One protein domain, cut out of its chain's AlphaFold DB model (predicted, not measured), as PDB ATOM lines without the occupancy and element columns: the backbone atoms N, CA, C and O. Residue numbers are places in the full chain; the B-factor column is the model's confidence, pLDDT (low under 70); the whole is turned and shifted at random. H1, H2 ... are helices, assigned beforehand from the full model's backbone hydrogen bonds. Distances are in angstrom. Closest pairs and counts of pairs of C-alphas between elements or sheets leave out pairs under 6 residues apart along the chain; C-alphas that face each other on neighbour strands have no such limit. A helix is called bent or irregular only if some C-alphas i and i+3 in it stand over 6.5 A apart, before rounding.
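This is residues 2 to 105 of the 106 residues of an uncharacterized protein of Bacillus swezeyi (UniProt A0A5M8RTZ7). Four helices form a flattish bundle, a bent H4 lying between H1 on one side and the hairpin of H2 and H3 on the other. The long elements run roughly lengthwise, H1 and H3 one way, H2 and the second arm of H4 the other; the first arm of H4 crosses slantwise at one end. The printed part has 104 residues with four named helices, in the order H1, H2, H3, H4, and no named strand; the class is all helix. The whole is compact, with a radius of gyration of the C-alphas of 14.6 A and spans of 46 by 32 by 19 A.

H1, residues 2 to 26, begins at C-alpha 2, (18.024, -13.152, -44.595), and is 35.7 A long from first to last C-alpha. H2, residues 30 to 48, is 26.9 A long. H3, residues 52 to 73, is 31.0 A long and begins at C-alpha 52, (22.153, -41.813, -52.190). H4, residues 77 to 103, was assigned as one helix by its hydrogen bonds but is bent: C-alphas 86 and 89 are 6.9 A apart. Its arms are H4a, residues 77 to 86, 14.6 A long, and H4b, residues 89 to 103, 21.1 A long, ending at C-alpha 103, (19.279, -23.410, -54.747). The arms stand at a steep tilt of 45 degrees.

H1, H2, H3, H4a and H4b make a bundle, a group of helices gathered together. H4, taken whole, is the hub, touching three other helices. H1 touches H4b with residues 4 to 15 alone, at a shallow tilt of 21 degrees, opposite ways; the closest C-alphas are those of Lys 8 and Ala 93, 4.9 A apart. H1 touches H4a with residues 15 to 22 alone, at a steep tilt of 43 degrees; the closest C-alphas, of Phe 18 and Val 86, are 5.0 A apart. H2 touches H4b with residues 40 to 48 alone, the same way at a shallow tilt of 9 degrees; the closest C-alphas, of Val 44 and Val 91, are 5.5 A apart. H2 and H3 form a helical hairpin at a shallow tilt of 21 degrees, with the C-alphas of Ala 46 and Ser 55 closest, 4.5 A apart. H3 and H4a, also a helical hairpin, only just touch, with 3 pairs of C-alphas within 8 A; the closest are those of Gly 70 and Leu 80, 7.1 A apart. H1 and H2 are near each other, with 5 pairs of C-alphas within 10 A, while H3 is apart from H1 and H4b. In H1, H2, H3, H4a and H4b every O i to N i+4 pair is within hydrogen-bond range.

The two C-alphas farthest apart, of Glu 75 and Lys 105, are 46.2 A apart. The printed part has no cut, and its three links are tight. The mean pLDDT of the printed part is 82.6, with residue 2, residues 74 to 76 and residue 105 under 70.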
ATOM      1  N   LYS A   2      18.225 -13.607 -46.007       69.12
ATOM      2  CA  LYS A   2      18.024 -13.152 -44.595       69.12
ATOM      3  C   LYS A   2      16.849 -13.818 -43.852       69.12
ATOM      4  O   LYS A   2      17.008 -14.192 -42.697       69.12
ATOM      5  N   GLY A   3      15.696 -13.988 -44.505       75.38
ATOM      6  CA  GLY A   3      14.513 -14.604 -43.881       75.38
ATOM      7  C   GLY A   3      14.676 -16.098 -43.575       75.38
ATOM      8  O   GLY A   3      14.264 -16.553 -42.513       75.38
ATOM      9  N   LEU A   4      15.335 -16.854 -44.460       78.12
ATOM     10  CA  LEU A   4      15.530 -18.297 -44.285       78.12
ATOM     11  C   LEU A   4      16.498 -18.603 -43.132       78.12
ATOM     12  O   LEU A   4      16.241 -19.503 -42.337       78.12
ATOM     13  N   ASN A   5      17.553 -17.798 -42.978       82.50
ATOM     14  CA  ASN A   5      18.475 -17.900 -41.846       82.50
ATOM     15  C   ASN A   5      17.787 -17.643 -40.498       82.50
ATOM     16  O   ASN A   5      18.086 -18.324 -39.520       82.50
ATOM     17  N   ILE A   6      16.825 -16.715 -40.453       84.81
ATOM     18  CA  ILE A   6      16.011 -16.480 -39.251       84.81
ATOM     19  C   ILE A   6      15.159 -17.717 -38.941       84.81
ATOM     20  O   ILE A   6      15.146 -18.170 -37.801       84.81
ATOM     21  N   ILE A   7      14.502 -18.307 -39.946       84.62
ATOM     22  CA  ILE A   7      13.670 -19.509 -39.769       84.62
ATOM     23  C   ILE A   7      14.510 -20.694 -39.271       84.62
ATOM     24  O   ILE A   7      14.118 -21.356 -38.312       84.62
ATOM     25  N   LYS A   8      15.690 -20.930 -39.858       84.25
ATOM     26  CA  LYS A   8      16.634 -21.965 -39.401       84.25
ATOM     27  C   LYS A   8      17.047 -21.747 -37.948       84.25
ATOM     28  O   LYS A   8      16.979 -22.677 -37.150       84.25
ATOM     29  N   GLY A   9      17.425 -20.518 -37.593       83.25
ATOM     30  CA  GLY A   9      17.799 -20.168 -36.222       83.25
ATOM     31  C   GLY A   9      16.664 -20.410 -35.225       83.25
ATOM     32  O   GLY A   9      16.886 -20.996 -34.168       83.25
ATOM     33  N   VAL A  10      15.433 -20.036 -35.583       88.56
ATOM     34  CA  VAL A  10      14.240 -20.289 -34.762       88.56
ATOM     35  C   VAL A  10      13.989 -21.789 -34.598       88.56
ATOM     36  O   VAL A  10      13.738 -22.237 -33.485       88.56
ATOM     37  N   LEU A  11      14.109 -22.586 -35.662       87.50
ATOM     38  CA  LEU A  11      13.923 -24.040 -35.595       87.50
ATOM     39  C   LEU A  11      14.960 -24.726 -34.699       87.50
ATOM     40  O   LEU A  11      14.601 -25.603 -33.915       87.50
ATOM     41  N   VAL A  12      16.222 -24.294 -34.757       86.12
ATOM     42  CA  VAL A  12      17.276 -24.795 -33.863       86.12
ATOM     43  C   VAL A  12      16.978 -24.422 -32.408       86.12
ATOM     44  O   VAL A  12      17.076 -25.275 -31.529       86.12
ATOM     45  N   LEU A  13      16.555 -23.179 -32.145       89.06
ATOM     46  CA  LEU A  13      16.169 -22.742 -30.799       89.06
ATOM     47  C   LEU A  13      14.973 -23.533 -30.256       89.06
ATOM     48  O   LEU A  13      14.996 -23.957 -29.103       89.06
ATOM     49  N   ILE A  14      13.954 -23.769 -31.084       88.00
ATOM     50  CA  ILE A  14      12.779 -24.573 -30.727       88.00
ATOM     51  C   ILE A  14      13.189 -26.022 -30.436       88.00
ATOM     52  O   ILE A  14      12.781 -26.573 -29.416       88.00
ATOM     53  N   GLY A  15      14.031 -26.624 -31.282       85.81
ATOM     54  CA  GLY A  15      14.551 -27.976 -31.067       85.81
ATOM     55  C   GLY A  15      15.327 -28.097 -29.755       85.81
ATOM     56  O   GLY A  15      15.068 -29.000 -28.961       85.81
ATOM     57  N   GLY A  16      16.214 -27.140 -29.470       85.94
ATOM     58  CA  GLY A  16      16.948 -27.079 -28.206       85.94
ATOM     59  C   GLY A  16      16.031 -26.898 -26.992       85.94
ATOM     60  O   GLY A  16      16.194 -27.591 -25.989       85.94
ATOM     61  N   ALA A  17      15.026 -26.025 -27.089       87.56
ATOM     62  CA  ALA A  17      14.051 -25.810 -26.024       87.56
ATOM     63  C   ALA A  17      13.223 -27.073 -25.737       87.56
ATOM     64  O   ALA A  17      13.041 -27.431 -24.571       87.56
ATOM     65  N   PHE A  18      12.774 -27.786 -26.775       87.31
ATOM     66  CA  PHE A  18      12.086 -29.063 -26.600       87.31
ATOM     67  C   PHE A  18      13.001 -30.134 -26.011       87.31
ATOM     68  O   PHE A  18      12.550 -30.874 -25.142       87.31
ATOM     69  N   TRP A  19      14.279 -30.185 -26.400       86.44
ATOM     70  CA  TRP A  19      15.246 -31.115 -25.811       86.44
ATOM     71  C   TRP A  19      15.430 -30.875 -24.309       86.44
ATOM     72  O   TRP A  19      15.349 -31.803 -23.503       86.44
ATOM     73  N   ILE A  20      15.618 -29.613 -23.910       86.94
ATOM     74  CA  ILE A  20      15.748 -29.224 -22.500       86.94
ATOM     75  C   ILE A  20      14.462 -29.561 -21.741       86.94
ATOM     76  O   ILE A  20      14.521 -30.181 -20.680       86.94
ATOM     77  N   GLY A  21      13.300 -29.206 -22.297       85.81
ATOM     78  CA  GLY A  21      12.000 -29.513 -21.705       85.81
ATOM     79  C   GLY A  21      11.764 -31.016 -21.546       85.81
ATOM     80  O   GLY A  21      11.279 -31.452 -20.504       85.81
ATOM     81  N   TYR A  22      12.166 -31.819 -22.530       83.88
ATOM     82  CA  TYR A  22      12.079 -33.274 -22.478       83.88
ATOM     83  C   TYR A  22      12.913 -33.850 -21.331       83.88
ATOM     84  O   TYR A  22      12.387 -34.594 -20.504       83.88
ATOM     85  N   LEU A  23      14.176 -33.431 -21.213       84.94
ATOM     86  CA  LEU A  23      15.056 -33.869 -20.127       84.94
ATOM     87  C   LEU A  23      14.537 -33.455 -18.742       84.94
ATOM     88  O   LEU A  23      14.619 -34.236 -17.795       84.94
ATOM     89  N   TRP A  24      13.993 -32.243 -18.613       86.62
ATOM     90  CA  TRP A  24      13.520 -31.709 -17.333       86.62
ATOM     91  C   TRP A  24      12.176 -32.279 -16.877       86.62
ATOM     92  O   TRP A  24      12.028 -32.612 -15.700       86.62
ATOM     93  N   ILE A  25      11.202 -32.366 -17.784       82.62
ATOM     94  CA  ILE A  25       9.814 -32.724 -17.460       82.62
ATOM     95  C   ILE A  25       9.631 -34.239 -17.478       82.62
ATOM     96  O   ILE A  25       9.069 -34.797 -16.540       82.62
ATOM     97  N   TYR A  26      10.104 -34.901 -18.535       76.94
ATOM     98  CA  TYR A  26       9.854 -36.327 -18.746       76.94
ATOM     99  C   TYR A  26      10.927 -37.220 -18.131       76.94
ATOM    100  O   TYR A  26      10.668 -38.405 -17.956       76.94
ATOM    101  N   ARG A  27      12.097 -36.658 -17.777       81.06
ATOM    102  CA  ARG A  27      13.239 -37.384 -17.190       81.06
ATOM    103  C   ARG A  27      13.446 -38.752 -17.860       81.06
ATOM    104  O   ARG A  27      13.365 -39.781 -17.186       81.06
ATOM    105  N   PRO A  28      13.657 -38.757 -19.185       81.75
ATOM    106  CA  PRO A  28      13.698 -39.978 -19.966       81.75
ATOM    107  C   PRO A  28      14.815 -40.899 -19.494       81.75
ATOM    108  O   PRO A  28      15.863 -40.465 -19.004       81.75
ATOM    109  N   THR A  29      14.609 -42.190 -19.705       86.25
ATOM    110  CA  THR A  29      15.660 -43.178 -19.501       86.25
ATOM    111  C   THR A  29      16.827 -42.930 -20.462       86.25
ATOM    112  O   THR A  29      16.709 -42.269 -21.503       86.25
ATOM    113  N   ILE A  30      17.988 -43.496 -20.127       84.56
ATOM    114  CA  ILE A  30      19.170 -43.438 -20.998       84.56
ATOM    115  C   ILE A  30      18.850 -44.045 -22.372       84.56
ATOM    116  O   ILE A  30      19.264 -43.495 -23.388       84.56
ATOM    117  N   GLY A  31      18.073 -45.134 -22.405       82.88
ATOM    118  CA  GLY A  31      17.651 -45.789 -23.642       82.88
ATOM    119  C   GLY A  31      16.788 -44.884 -24.521       82.88
ATOM    120  O   GLY A  31      17.129 -44.670 -25.680       82.88
ATOM    121  N   GLU A  32      15.734 -44.277 -23.968       82.31
ATOM    122  CA  GLU A  32      14.867 -43.342 -24.704       82.31
ATOM    123  C   GLU A  32      15.649 -42.147 -25.271       82.31
ATOM    124  O   GLU A  32      15.448 -41.736 -26.419       82.31
ATOM    125  N   SER A  33      16.567 -41.599 -24.471       84.69
ATOM    126  CA  SER A  33      17.422 -40.483 -24.877       84.69
ATOM    127  C   SER A  33      18.360 -40.889 -26.012       84.69
ATOM    128  O   SER A  33      18.438 -40.194 -27.023       84.69
ATOM    129  N   ALA A  34      19.027 -42.040 -25.887       85.31
ATOM    130  CA  ALA A  34      19.945 -42.554 -26.897       85.31
ATOM    131  C   ALA A  34      19.234 -42.823 -28.230       85.31
ATOM    132  O   ALA A  34      19.735 -42.422 -29.280       85.31
ATOM    133  N   THR A  35      18.046 -43.431 -28.201       85.62
ATOM    134  CA  THR A  35      17.266 -43.696 -29.416       85.62
ATOM    135  C   THR A  35      16.795 -42.403 -30.082       85.62
ATOM    136  O   THR A  35      16.862 -42.285 -31.304       85.62
ATOM    137  N   THR A  36      16.389 -41.399 -29.297       86.12
ATOM    138  CA  THR A  36      15.975 -40.094 -29.838       86.12
ATOM    139  C   THR A  36      17.155 -39.340 -30.460       86.12
ATOM    140  O   THR A  36      17.022 -38.766 -31.544       86.12
ATOM    141  N   ILE A  37      18.332 -39.376 -29.827       86.38
ATOM    142  CA  ILE A  37      19.562 -38.793 -30.385       86.38
ATOM    143  C   ILE A  37      19.946 -39.509 -31.683       86.38
ATOM    144  O   ILE A  37      20.195 -38.847 -32.687       86.38
ATOM    145  N   ALA A  38      19.956 -40.846 -31.685       86.44
ATOM    146  CA  ALA A  38      20.298 -41.643 -32.860       86.44
ATOM    147  C   ALA A  38      19.350 -41.368 -34.036       86.44
ATOM    148  O   ALA A  38      19.812 -41.195 -35.161       86.44
ATOM    149  N   PHE A  39      18.045 -41.255 -33.771       87.88
ATOM    150  CA  PHE A  39      17.049 -40.854 -34.765       87.88
ATOM    151  C   PHE A  39      17.327 -39.457 -35.335       87.88
ATOM    152  O   PHE A  39      17.360 -39.269 -36.550       87.88
ATOM    153  N   THR A  40      17.556 -38.480 -34.455       86.94
ATOM    154  CA  THR A  40      17.753 -37.079 -34.853       86.94
ATOM    155  C   THR A  40      19.029 -36.913 -35.673       86.94
ATOM    156  O   THR A  40      18.997 -36.319 -36.746       86.94
ATOM    157  N   LEU A  41      20.145 -37.479 -35.205       86.00
ATOM    158  CA  LEU A  41      21.418 -37.444 -35.921       86.00
ATOM    159  C   LEU A  41      21.347 -38.227 -37.231       86.00
ATOM    160  O   LEU A  41      21.825 -37.736 -38.248       86.00
ATOM    161  N   GLY A  42      20.727 -39.411 -37.227       85.75
ATOM    162  CA  GLY A  42      20.551 -40.224 -38.427       85.75
ATOM    163  C   GLY A  42      19.853 -39.450 -39.545       85.75
ATOM    164  O   GLY A  42      20.350 -39.427 -40.669       85.75
ATOM    165  N   LEU A  43      18.770 -38.738 -39.226       85.69
ATOM    166  CA  LEU A  43      18.060 -37.897 -40.190       85.69
ATOM    167  C   LEU A  43      18.858 -36.664 -40.613       85.69
ATOM    168  O   LEU A  43      18.928 -36.375 -41.804       85.69
ATOM    169  N   VAL A  44      19.485 -35.953 -39.672       86.38
ATOM    170  CA  VAL A  44      20.314 -34.777 -39.988       86.38
ATOM    171  C   VAL A  44      21.449 -35.163 -40.941       86.38
ATOM    172  O   VAL A  44      21.595 -34.555 -41.999       86.38
ATOM    173  N   PHE A  45      22.189 -36.233 -40.650       84.25
ATOM    174  CA  PHE A  45      23.261 -36.694 -41.532       84.25
ATOM    175  C   PHE A  45      22.737 -37.256 -42.856       84.25
ATOM    176  O   PHE A  45      23.373 -37.049 -43.888       84.25
ATOM    177  N   ALA A  46      21.571 -37.913 -42.872       84.44
ATOM    178  CA  ALA A  46      20.973 -38.399 -44.117       84.44
ATOM    179  C   ALA A  46      20.738 -37.265 -45.125       84.44
ATOM    180  O   ALA A  46      20.888 -37.488 -46.327       84.44
ATOM    181  N   THR A  47      20.407 -36.063 -44.640       80.44
ATOM    182  CA  THR A  47      20.210 -34.885 -45.497       80.44
ATOM    183  C   THR A  47      21.514 -34.280 -46.020       80.44
ATOM    184  O   THR A  47      21.512 -33.679 -47.087       80.44
ATOM    185  N   GLU A  48      22.637 -34.464 -45.327       79.19
ATOM    186  CA  GLU A  48      23.937 -33.907 -45.728       79.19
ATOM    187  C   GLU A  48      24.727 -34.836 -46.667       79.19
ATOM    188  O   GLU A  48      25.544 -34.398 -47.481       79.19
ATOM    189  N   VAL A  49      24.492 -36.147 -46.580       82.38
ATOM    190  CA  VAL A  49      25.227 -37.141 -47.364       82.38
ATOM    191  C   VAL A  49      24.797 -37.117 -48.834       82.38
ATOM    192  O   VAL A  49      23.717 -37.566 -49.204       82.38
ATOM    193  N   ARG A  50      25.716 -36.688 -49.707       74.38
ATOM    194  CA  ARG A  50      25.493 -36.572 -51.162       74.38
ATOM    195  C   ARG A  50      25.343 -37.912 -51.896       74.38
ATOM    196  O   ARG A  50      24.840 -37.955 -53.014       74.38
ATOM    197  N   ASN A  51      25.816 -39.010 -51.306       86.38
ATOM    198  CA  ASN A  51      25.692 -40.339 -51.899       86.38
ATOM    199  C   ASN A  51      24.377 -40.993 -51.455       86.38
ATOM    200  O   ASN A  51      24.228 -41.358 -50.286       86.38
ATOM    201  N   TRP A  52      23.465 -41.193 -52.409       81.69
ATOM    202  CA  TRP A  52      22.153 -41.813 -52.190       81.69
ATOM    203  C   TRP A  52      22.247 -43.111 -51.380       81.69
ATOM    204  O   TRP A  52      21.509 -43.260 -50.410       81.69
ATOM    205  N   PHE A  53      23.164 -44.026 -51.701       83.69
ATOM    206  CA  PHE A  53      23.238 -45.313 -51.003       83.69
ATOM    207  C   PHE A  53      23.476 -45.144 -49.493       83.69
ATOM    208  O   PHE A  53      22.796 -45.764 -48.678       83.69
ATOM    209  N   TYR A  54      24.389 -44.248 -49.113       84.31
ATOM    210  CA  TYR A  54      24.674 -43.963 -47.707       84.31
ATOM    211  C   TYR A  54      23.558 -43.155 -47.031       84.31
ATOM    212  O   TYR A  54      23.231 -43.430 -45.877       84.31
ATOM    213  N   SER A  55      22.929 -42.216 -47.744       84.19
ATOM    214  CA  SER A  55      21.748 -41.500 -47.243       84.19
ATOM    215  C   SER A  55      20.596 -42.470 -46.941       84.19
ATOM    216  O   SER A  55      20.013 -42.426 -45.859       84.19
ATOM    217  N   LEU A  56      20.341 -43.441 -47.827       86.12
ATOM    218  CA  LEU A  56      19.317 -44.470 -47.639       86.12
ATOM    219  C   LEU A  56      19.587 -45.329 -46.394       86.12
ATOM    220  O   LEU A  56      18.666 -45.598 -45.627       86.12
ATOM    221  N   ILE A  57      20.843 -45.722 -46.155       87.75
ATOM    222  CA  ILE A  57      21.225 -46.458 -44.938       87.75
ATOM    223  C   ILE A  57      20.906 -45.639 -43.682       87.75
ATOM    224  O   ILE A  57      20.331 -46.173 -42.737       87.75
ATOM    225  N   LEU A  58      21.223 -44.342 -43.667       86.69
ATOM    226  CA  LEU A  58      20.939 -43.466 -42.524       86.69
ATOM    227  C   LEU A  58      19.433 -43.271 -42.292       86.69
ATOM    228  O   LEU A  58      18.977 -43.280 -41.145       86.69
ATOM    229  N   VAL A  59      18.642 -43.173 -43.365       86.69
ATOM    230  CA  VAL A  59      17.174 -43.159 -43.281       86.69
ATOM    231  C   VAL A  59      16.651 -44.471 -42.697       86.69
ATOM    232  O   VAL A  59      15.800 -44.442 -41.813       86.69
ATOM    233  N   LEU A  60      17.183 -45.618 -43.129       87.19
ATOM    234  CA  LEU A  60      16.796 -46.928 -42.595       87.19
ATOM    235  C   LEU A  60      17.165 -47.080 -41.115       87.19
ATOM    236  O   LEU A  60      16.354 -47.586 -40.345       87.19
ATOM    237  N   ILE A  61      18.336 -46.595 -40.694       87.44
ATOM    238  CA  ILE A  61      18.738 -46.561 -39.278       87.44
ATOM    239  C   ILE A  61      17.775 -45.686 -38.469       87.44
ATOM    240  O   ILE A  61      17.360 -46.067 -37.376       87.44
ATOM    241  N   SER A  62      17.373 -44.540 -39.017       87.00
ATOM    242  CA  SER A  62      16.416 -43.638 -38.369       87.00
ATOM    243  C   SER A  62      15.030 -44.281 -38.256       87.00
ATOM    244  O   SER A  62      14.425 -44.272 -37.188       87.00
ATOM    245  N   ALA A  63      14.548 -44.917 -39.326       86.25
ATOM    246  CA  ALA A  63      13.297 -45.668 -39.313       86.25
ATOM    247  C   ALA A  63      13.346 -46.818 -38.295       86.25
ATOM    248  O   ALA A  63      12.412 -46.998 -37.515       86.25
ATOM    249  N   PHE A  64      14.464 -47.543 -38.239       86.38
ATOM    250  CA  PHE A  64      14.686 -48.591 -37.252       86.38
ATOM    251  C   PHE A  64      14.675 -48.040 -35.823       86.38
ATOM    252  O   PHE A  64      14.053 -48.643 -34.956       86.38
ATOM    253  N   ALA A  65      15.284 -46.877 -35.570       85.00
ATOM    254  CA  ALA A  65      15.251 -46.227 -34.261       85.00
ATOM    255  C   ALA A  65      13.818 -45.884 -33.820       85.00
ATOM    256  O   ALA A  65      13.476 -46.107 -32.662       85.00
ATOM    257  N   VAL A  66      12.955 -45.417 -34.730       84.38
ATOM    258  CA  VAL A  66      11.529 -45.167 -34.435       84.38
ATOM    259  C   VAL A  66      10.791 -46.464 -34.123       84.38
ATOM    260  O   VAL A  66      10.037 -46.519 -33.155       84.38
ATOM    261  N   VAL A  67      11.012 -47.517 -34.913       84.75
ATOM    262  CA  VAL A  67      10.384 -48.826 -34.682       84.75
ATOM    263  C   VAL A  67      10.848 -49.426 -33.355       84.75
ATOM    264  O   VAL A  67      10.022 -49.919 -32.595       84.75
ATOM    265  N   LEU A  68      12.142 -49.337 -33.041       82.75
ATOM    266  CA  LEU A  68      12.713 -49.798 -31.778       82.75
ATOM    267  C   LEU A  68      12.149 -49.002 -30.596       82.75
ATOM    268  O   LEU A  68      11.743 -49.593 -29.599       82.75
ATOM    269  N   TYR A  69      12.071 -47.674 -30.722       82.56
ATOM    270  CA  TYR A  69      11.452 -46.817 -29.714       82.56
ATOM    271  C   TYR A  69       9.983 -47.198 -29.505       82.56
ATOM    272  O   TYR A  69       9.517 -47.310 -28.374       82.56
ATOM    273  N   GLY A  70       9.274 -47.472 -30.602       80.19
ATOM    274  CA  GLY A  70       7.901 -47.947 -30.588       80.19
ATOM    275  C   GLY A  70       7.741 -49.319 -29.929       80.19
ATOM    276  O   GLY A  70       6.808 -49.559 -29.177       80.19
ATOM    277  N   TYR A  71       8.666 -50.237 -30.158       81.38
ATOM    278  CA  TYR A  71       8.608 -51.557 -29.542       81.38
ATOM    279  C   TYR A  71       8.906 -51.510 -28.036       81.38
ATOM    280  O   TYR A  71       8.280 -52.226 -27.261       81.38
ATOM    281  N   MET A  72       9.858 -50.668 -27.622       79.19
ATOM    282  CA  MET A  72      10.352 -50.638 -26.244       79.19
ATOM    283  C   MET A  72       9.563 -49.715 -25.313       79.19
ATOM    284  O   MET A  72       9.483 -50.004 -24.123       79.19
ATOM    285  N   TYR A  73       9.024 -48.605 -25.824       73.69
ATOM    286  CA  TYR A  73       8.497 -47.518 -24.988       73.69
ATOM    287  C   TYR A  73       7.063 -47.107 -25.340       73.69
ATOM    288  O   TYR A  73       6.512 -46.207 -24.714       73.69
ATOM    289  N   LEU A  74       6.418 -47.740 -26.324       67.69
ATOM    290  CA  LEU A  74       5.061 -47.381 -26.760       67.69
ATOM    291  C   LEU A  74       4.004 -48.073 -25.894       67.69
ATOM    292  O   LEU A  74       3.094 -48.732 -26.384       67.69
ATOM    293  N   GLU A  75       4.104 -47.872 -24.582       65.94
ATOM    294  CA  GLU A  75       2.958 -48.039 -23.687       65.94
ATOM    295  C   GLU A  75       1.972 -46.868 -23.862       65.94
ATOM    296  O   GLU A  75       0.774 -47.012 -23.629       65.94
ATOM    297  N   ASN A  76       2.454 -45.705 -24.334       67.19
ATOM    298  CA  ASN A  76       1.643 -44.532 -24.645       67.19
ATOM    299  C   ASN A  76       2.107 -43.816 -25.927       67.19
ATOM    300  O   ASN A  76       3.243 -43.358 -26.028       67.19
ATOM    301  N   PHE A  77       1.176 -43.559 -26.857       72.62
ATOM    302  CA  PHE A  77       1.392 -42.727 -28.060       72.62
ATOM    303  C   PHE A  77       1.977 -41.332 -27.748       72.62
ATOM    304  O   PHE A  77       2.654 -40.720 -28.573       72.62
ATOM    305  N   LYS A  78       1.763 -40.841 -26.520       72.19
ATOM    306  CA  LYS A  78       2.325 -39.582 -26.017       72.19
ATOM    307  C   LYS A  78       3.859 -39.552 -26.060       72.19
ATOM    308  O   LYS A  78       4.407 -38.514 -26.407       72.19
ATOM    309  N   GLN A  79       4.546 -40.656 -25.758       72.62
ATOM    310  CA  GLN A  79       6.017 -40.704 -25.782       72.62
ATOM    311  C   GLN A  79       6.568 -40.584 -27.206       72.62
ATOM    312  O   GLN A  79       7.508 -39.828 -27.437       72.62
ATOM    313  N   LEU A  80       5.921 -41.229 -28.182       76.69
ATOM    314  CA  LEU A  80       6.273 -41.078 -29.596       76.69
ATOM    315  C   LEU A  80       6.085 -39.629 -30.072       76.69
ATOM    316  O   LEU A  80       6.952 -39.084 -30.750       76.69
ATOM    317  N   LEU A  81       4.981 -38.981 -29.685       81.06
ATOM    318  CA  LEU A  81       4.757 -37.570 -30.007       81.06
ATOM    319  C   LEU A  81       5.841 -36.668 -29.422       81.06
ATOM    320  O   LEU A  81       6.311 -35.776 -30.117       81.06
ATOM    321  N   VAL A  82       6.254 -36.898 -28.174       79.56
ATOM    322  CA  VAL A  82       7.317 -36.117 -27.531       79.56
ATOM    323  C   VAL A  82       8.655 -36.330 -28.241       79.56
ATOM    324  O   VAL A  82       9.322 -35.352 -28.566       79.56
ATOM    325  N   MET A  83       9.009 -37.576 -28.569       82.31
ATOM    326  CA  MET A  83      10.204 -37.899 -29.358       82.31
ATOM    327  C   MET A  83      10.227 -37.132 -30.692       82.31
ATOM    328  O   MET A  83      11.246 -36.540 -31.057       82.31
ATOM    329  N   LEU A  84       9.101 -37.103 -31.410       83.00
ATOM    330  CA  LEU A  84       8.963 -36.365 -32.669       83.00
ATOM    331  C   LEU A  84       9.031 -34.849 -32.463       83.00
ATOM    332  O   LEU A  84       9.728 -34.165 -33.207       83.00
ATOM    333  N   LEU A  85       8.363 -34.316 -31.438       85.38
ATOM    334  CA  LEU A  85       8.366 -32.885 -31.113       85.38
ATOM    335  C   LEU A  85       9.788 -32.362 -30.865       85.38
ATOM    336  O   LEU A  85      10.125 -31.240 -31.230       85.38
ATOM    337  N   VAL A  86      10.613 -33.202 -30.250       84.12
ATOM    338  CA  VAL A  86      11.989 -32.893 -29.878       84.12
ATOM    339  C   VAL A  86      12.942 -32.965 -31.080       84.12
ATOM    340  O   VAL A  86      13.862 -32.157 -31.194       84.12
ATOM    341  N   SER A  87      12.722 -33.908 -31.993       82.44
ATOM    342  CA  SER A  87      13.635 -34.202 -33.108       82.44
ATOM    343  C   SER A  87      13.297 -33.457 -34.405       82.44
ATOM    344  O   SER A  87      14.203 -32.999 -35.105       82.44
ATOM    345  N   LEU A  88      12.008 -33.272 -34.716       84.56
ATOM    346  CA  LEU A  88      11.544 -32.653 -35.963       84.56
ATOM    347  C   LEU A  88      12.107 -31.246 -36.214       84.56
ATOM    348  O   LEU A  88      12.531 -31.005 -37.342       84.56
ATOM    349  N   PRO A  89      12.184 -30.325 -35.234       86.19
ATOM    350  CA  PRO A  89      12.675 -28.973 -35.500       86.19
ATOM    351  C   PRO A  89      14.122 -28.950 -36.005       86.19
ATOM    352  O   PRO A  89      14.431 -28.209 -36.938       86.19
ATOM    353  N   MET A  90      14.998 -29.795 -35.449       83.56
ATOM    354  CA  MET A  90      16.392 -29.889 -35.904       83.56
ATOM    355  C   MET A  90      16.497 -30.514 -37.295       83.56
ATOM    356  O   MET A  90      17.234 -30.012 -38.142       83.56
ATOM    357  N   VAL A  91      15.709 -31.556 -37.562       83.75
ATOM    358  CA  VAL A  91      15.646 -32.184 -38.887       83.75
ATOM    359  C   VAL A  91      15.131 -31.187 -39.934       83.75
ATOM    360  O   VAL A  91      15.738 -31.030 -40.989       83.75
ATOM    361  N   SER A  92      14.066 -30.437 -39.633       83.62
ATOM    362  CA  SER A  92      13.521 -29.400 -40.519       83.62
ATOM    363  C   SER A  92      14.506 -28.260 -40.779       83.62
ATOM    364  O   SER A  92      14.597 -27.784 -41.911       83.62
ATOM    365  N   ALA A  93      15.267 -27.832 -39.766       84.69
ATOM    366  CA  ALA A  93      16.314 -26.828 -39.943       84.69
ATOM    367  C   ALA A  93      17.389 -27.306 -40.930       84.69
ATOM    368  O   ALA A  93      17.824 -26.526 -41.781       84.69
ATOM    369  N   MET A  94      17.773 -28.584 -40.853       84.44
ATOM    370  CA  MET A  94      18.765 -29.167 -41.752       84.44
ATOM    371  C   MET A  94      18.229 -29.356 -43.176       84.44
ATOM    372  O   MET A  94      18.913 -28.992 -44.126       84.44
ATOM    373  N   PHE A  95      16.982 -29.802 -43.350       84.19
ATOM    374  CA  PHE A  95      16.350 -29.847 -44.677       84.19
ATOM    375  C   PHE A  95      16.329 -28.472 -45.353       84.19
ATOM    376  O   PHE A  95      16.684 -28.351 -46.522       84.19
ATOM    377  N   LEU A  96      15.977 -27.415 -44.611       84.69
ATOM    378  CA  LEU A  96      16.048 -26.044 -45.125       84.69
ATOM    379  C   LEU A  96      17.493 -25.609 -45.401       84.69
ATOM    380  O   LEU A  96      17.725 -24.754 -46.255       84.69
ATOM    381  N   HIS A  97      18.468 -26.134 -44.653       84.06
ATOM    382  CA  HIS A  97      19.887 -25.878 -44.893       84.06
ATOM    383  C   HIS A  97      20.344 -26.446 -46.230       84.06
ATOM    384  O   HIS A  97      20.882 -25.704 -47.047       84.06
ATOM    385  N   VAL A  98      20.047 -27.716 -46.469       81.38
ATOM    386  CA  VAL A  98      20.398 -28.422 -47.702       81.38
ATOM    387  C   VAL A  98      19.666 -27.828 -48.905       81.38
ATOM    388  O   VAL A  98      20.301 -27.555 -49.918       81.38
ATOM    389  N   ALA A  99      18.374 -27.516 -48.775       81.19
ATOM    390  CA  ALA A  99      17.600 -26.894 -49.851       81.19
ATOM    391  C   ALA A  99      18.152 -25.515 -50.272       81.19
ATOM    392  O   ALA A  99      18.156 -25.193 -51.458       81.19
ATOM    393  N   GLU A 100      18.652 -24.701 -49.330       81.12
ATOM    394  CA  GLU A 100      19.313 -23.430 -49.683       81.12
ATOM    395  C   GLU A 100      20.638 -23.680 -50.413       81.12
ATOM    396  O   GLU A 100      20.900 -23.033 -51.422       81.12
ATOM    397  N   GLN A 101      21.437 -24.659 -49.970       78.69
ATOM    398  CA  GLN A 101      22.691 -25.001 -50.647       78.69
ATOM    399  C   GLN A 101      22.494 -25.528 -52.073       78.69
ATOM    400  O   GLN A 101      23.390 -25.370 -52.899       78.69
ATOM    401  N   GLU A 102      21.389 -26.221 -52.353       78.12
ATOM    402  CA  GLU A 102      21.063 -26.665 -53.711       78.12
ATOM    403  C   GLU A 102      20.586 -25.498 -54.578       78.12
ATOM    404  O   GLU A 102      21.065 -25.354 -55.698       78.12
ATOM    405  N   SER A 103      19.748 -24.608 -54.037       77.50
ATOM    406  CA  SER A 103      19.279 -23.410 -54.747       77.50
ATOM    407  C   SER A 103      20.387 -22.399 -55.063       77.50
ATOM    408  O   SER A 103      20.227 -21.630 -56.003       77.50
ATOM    409  N   GLU A 104      21.472 -22.344 -54.284       73.06
ATOM    410  CA  GLU A 104      22.636 -21.484 -54.568       73.06
ATOM    411  C   GLU A 104      23.602 -22.087 -55.606       73.06
ATOM    412  O   GLU A 104      24.519 -21.403 -56.059       73.06
ATOM    413  N   LYS A 105      23.442 -23.374 -55.950       65.56
ATOM    414  CA  LYS A 105      24.281 -24.080 -56.935       65.56
ATOM    415  C   LYS A 105      23.688 -24.087 -58.351       65.56
ATOM    416  O   LYS A 105      24.413 -24.478 -59.266       65.56
TER     417      LYS A 105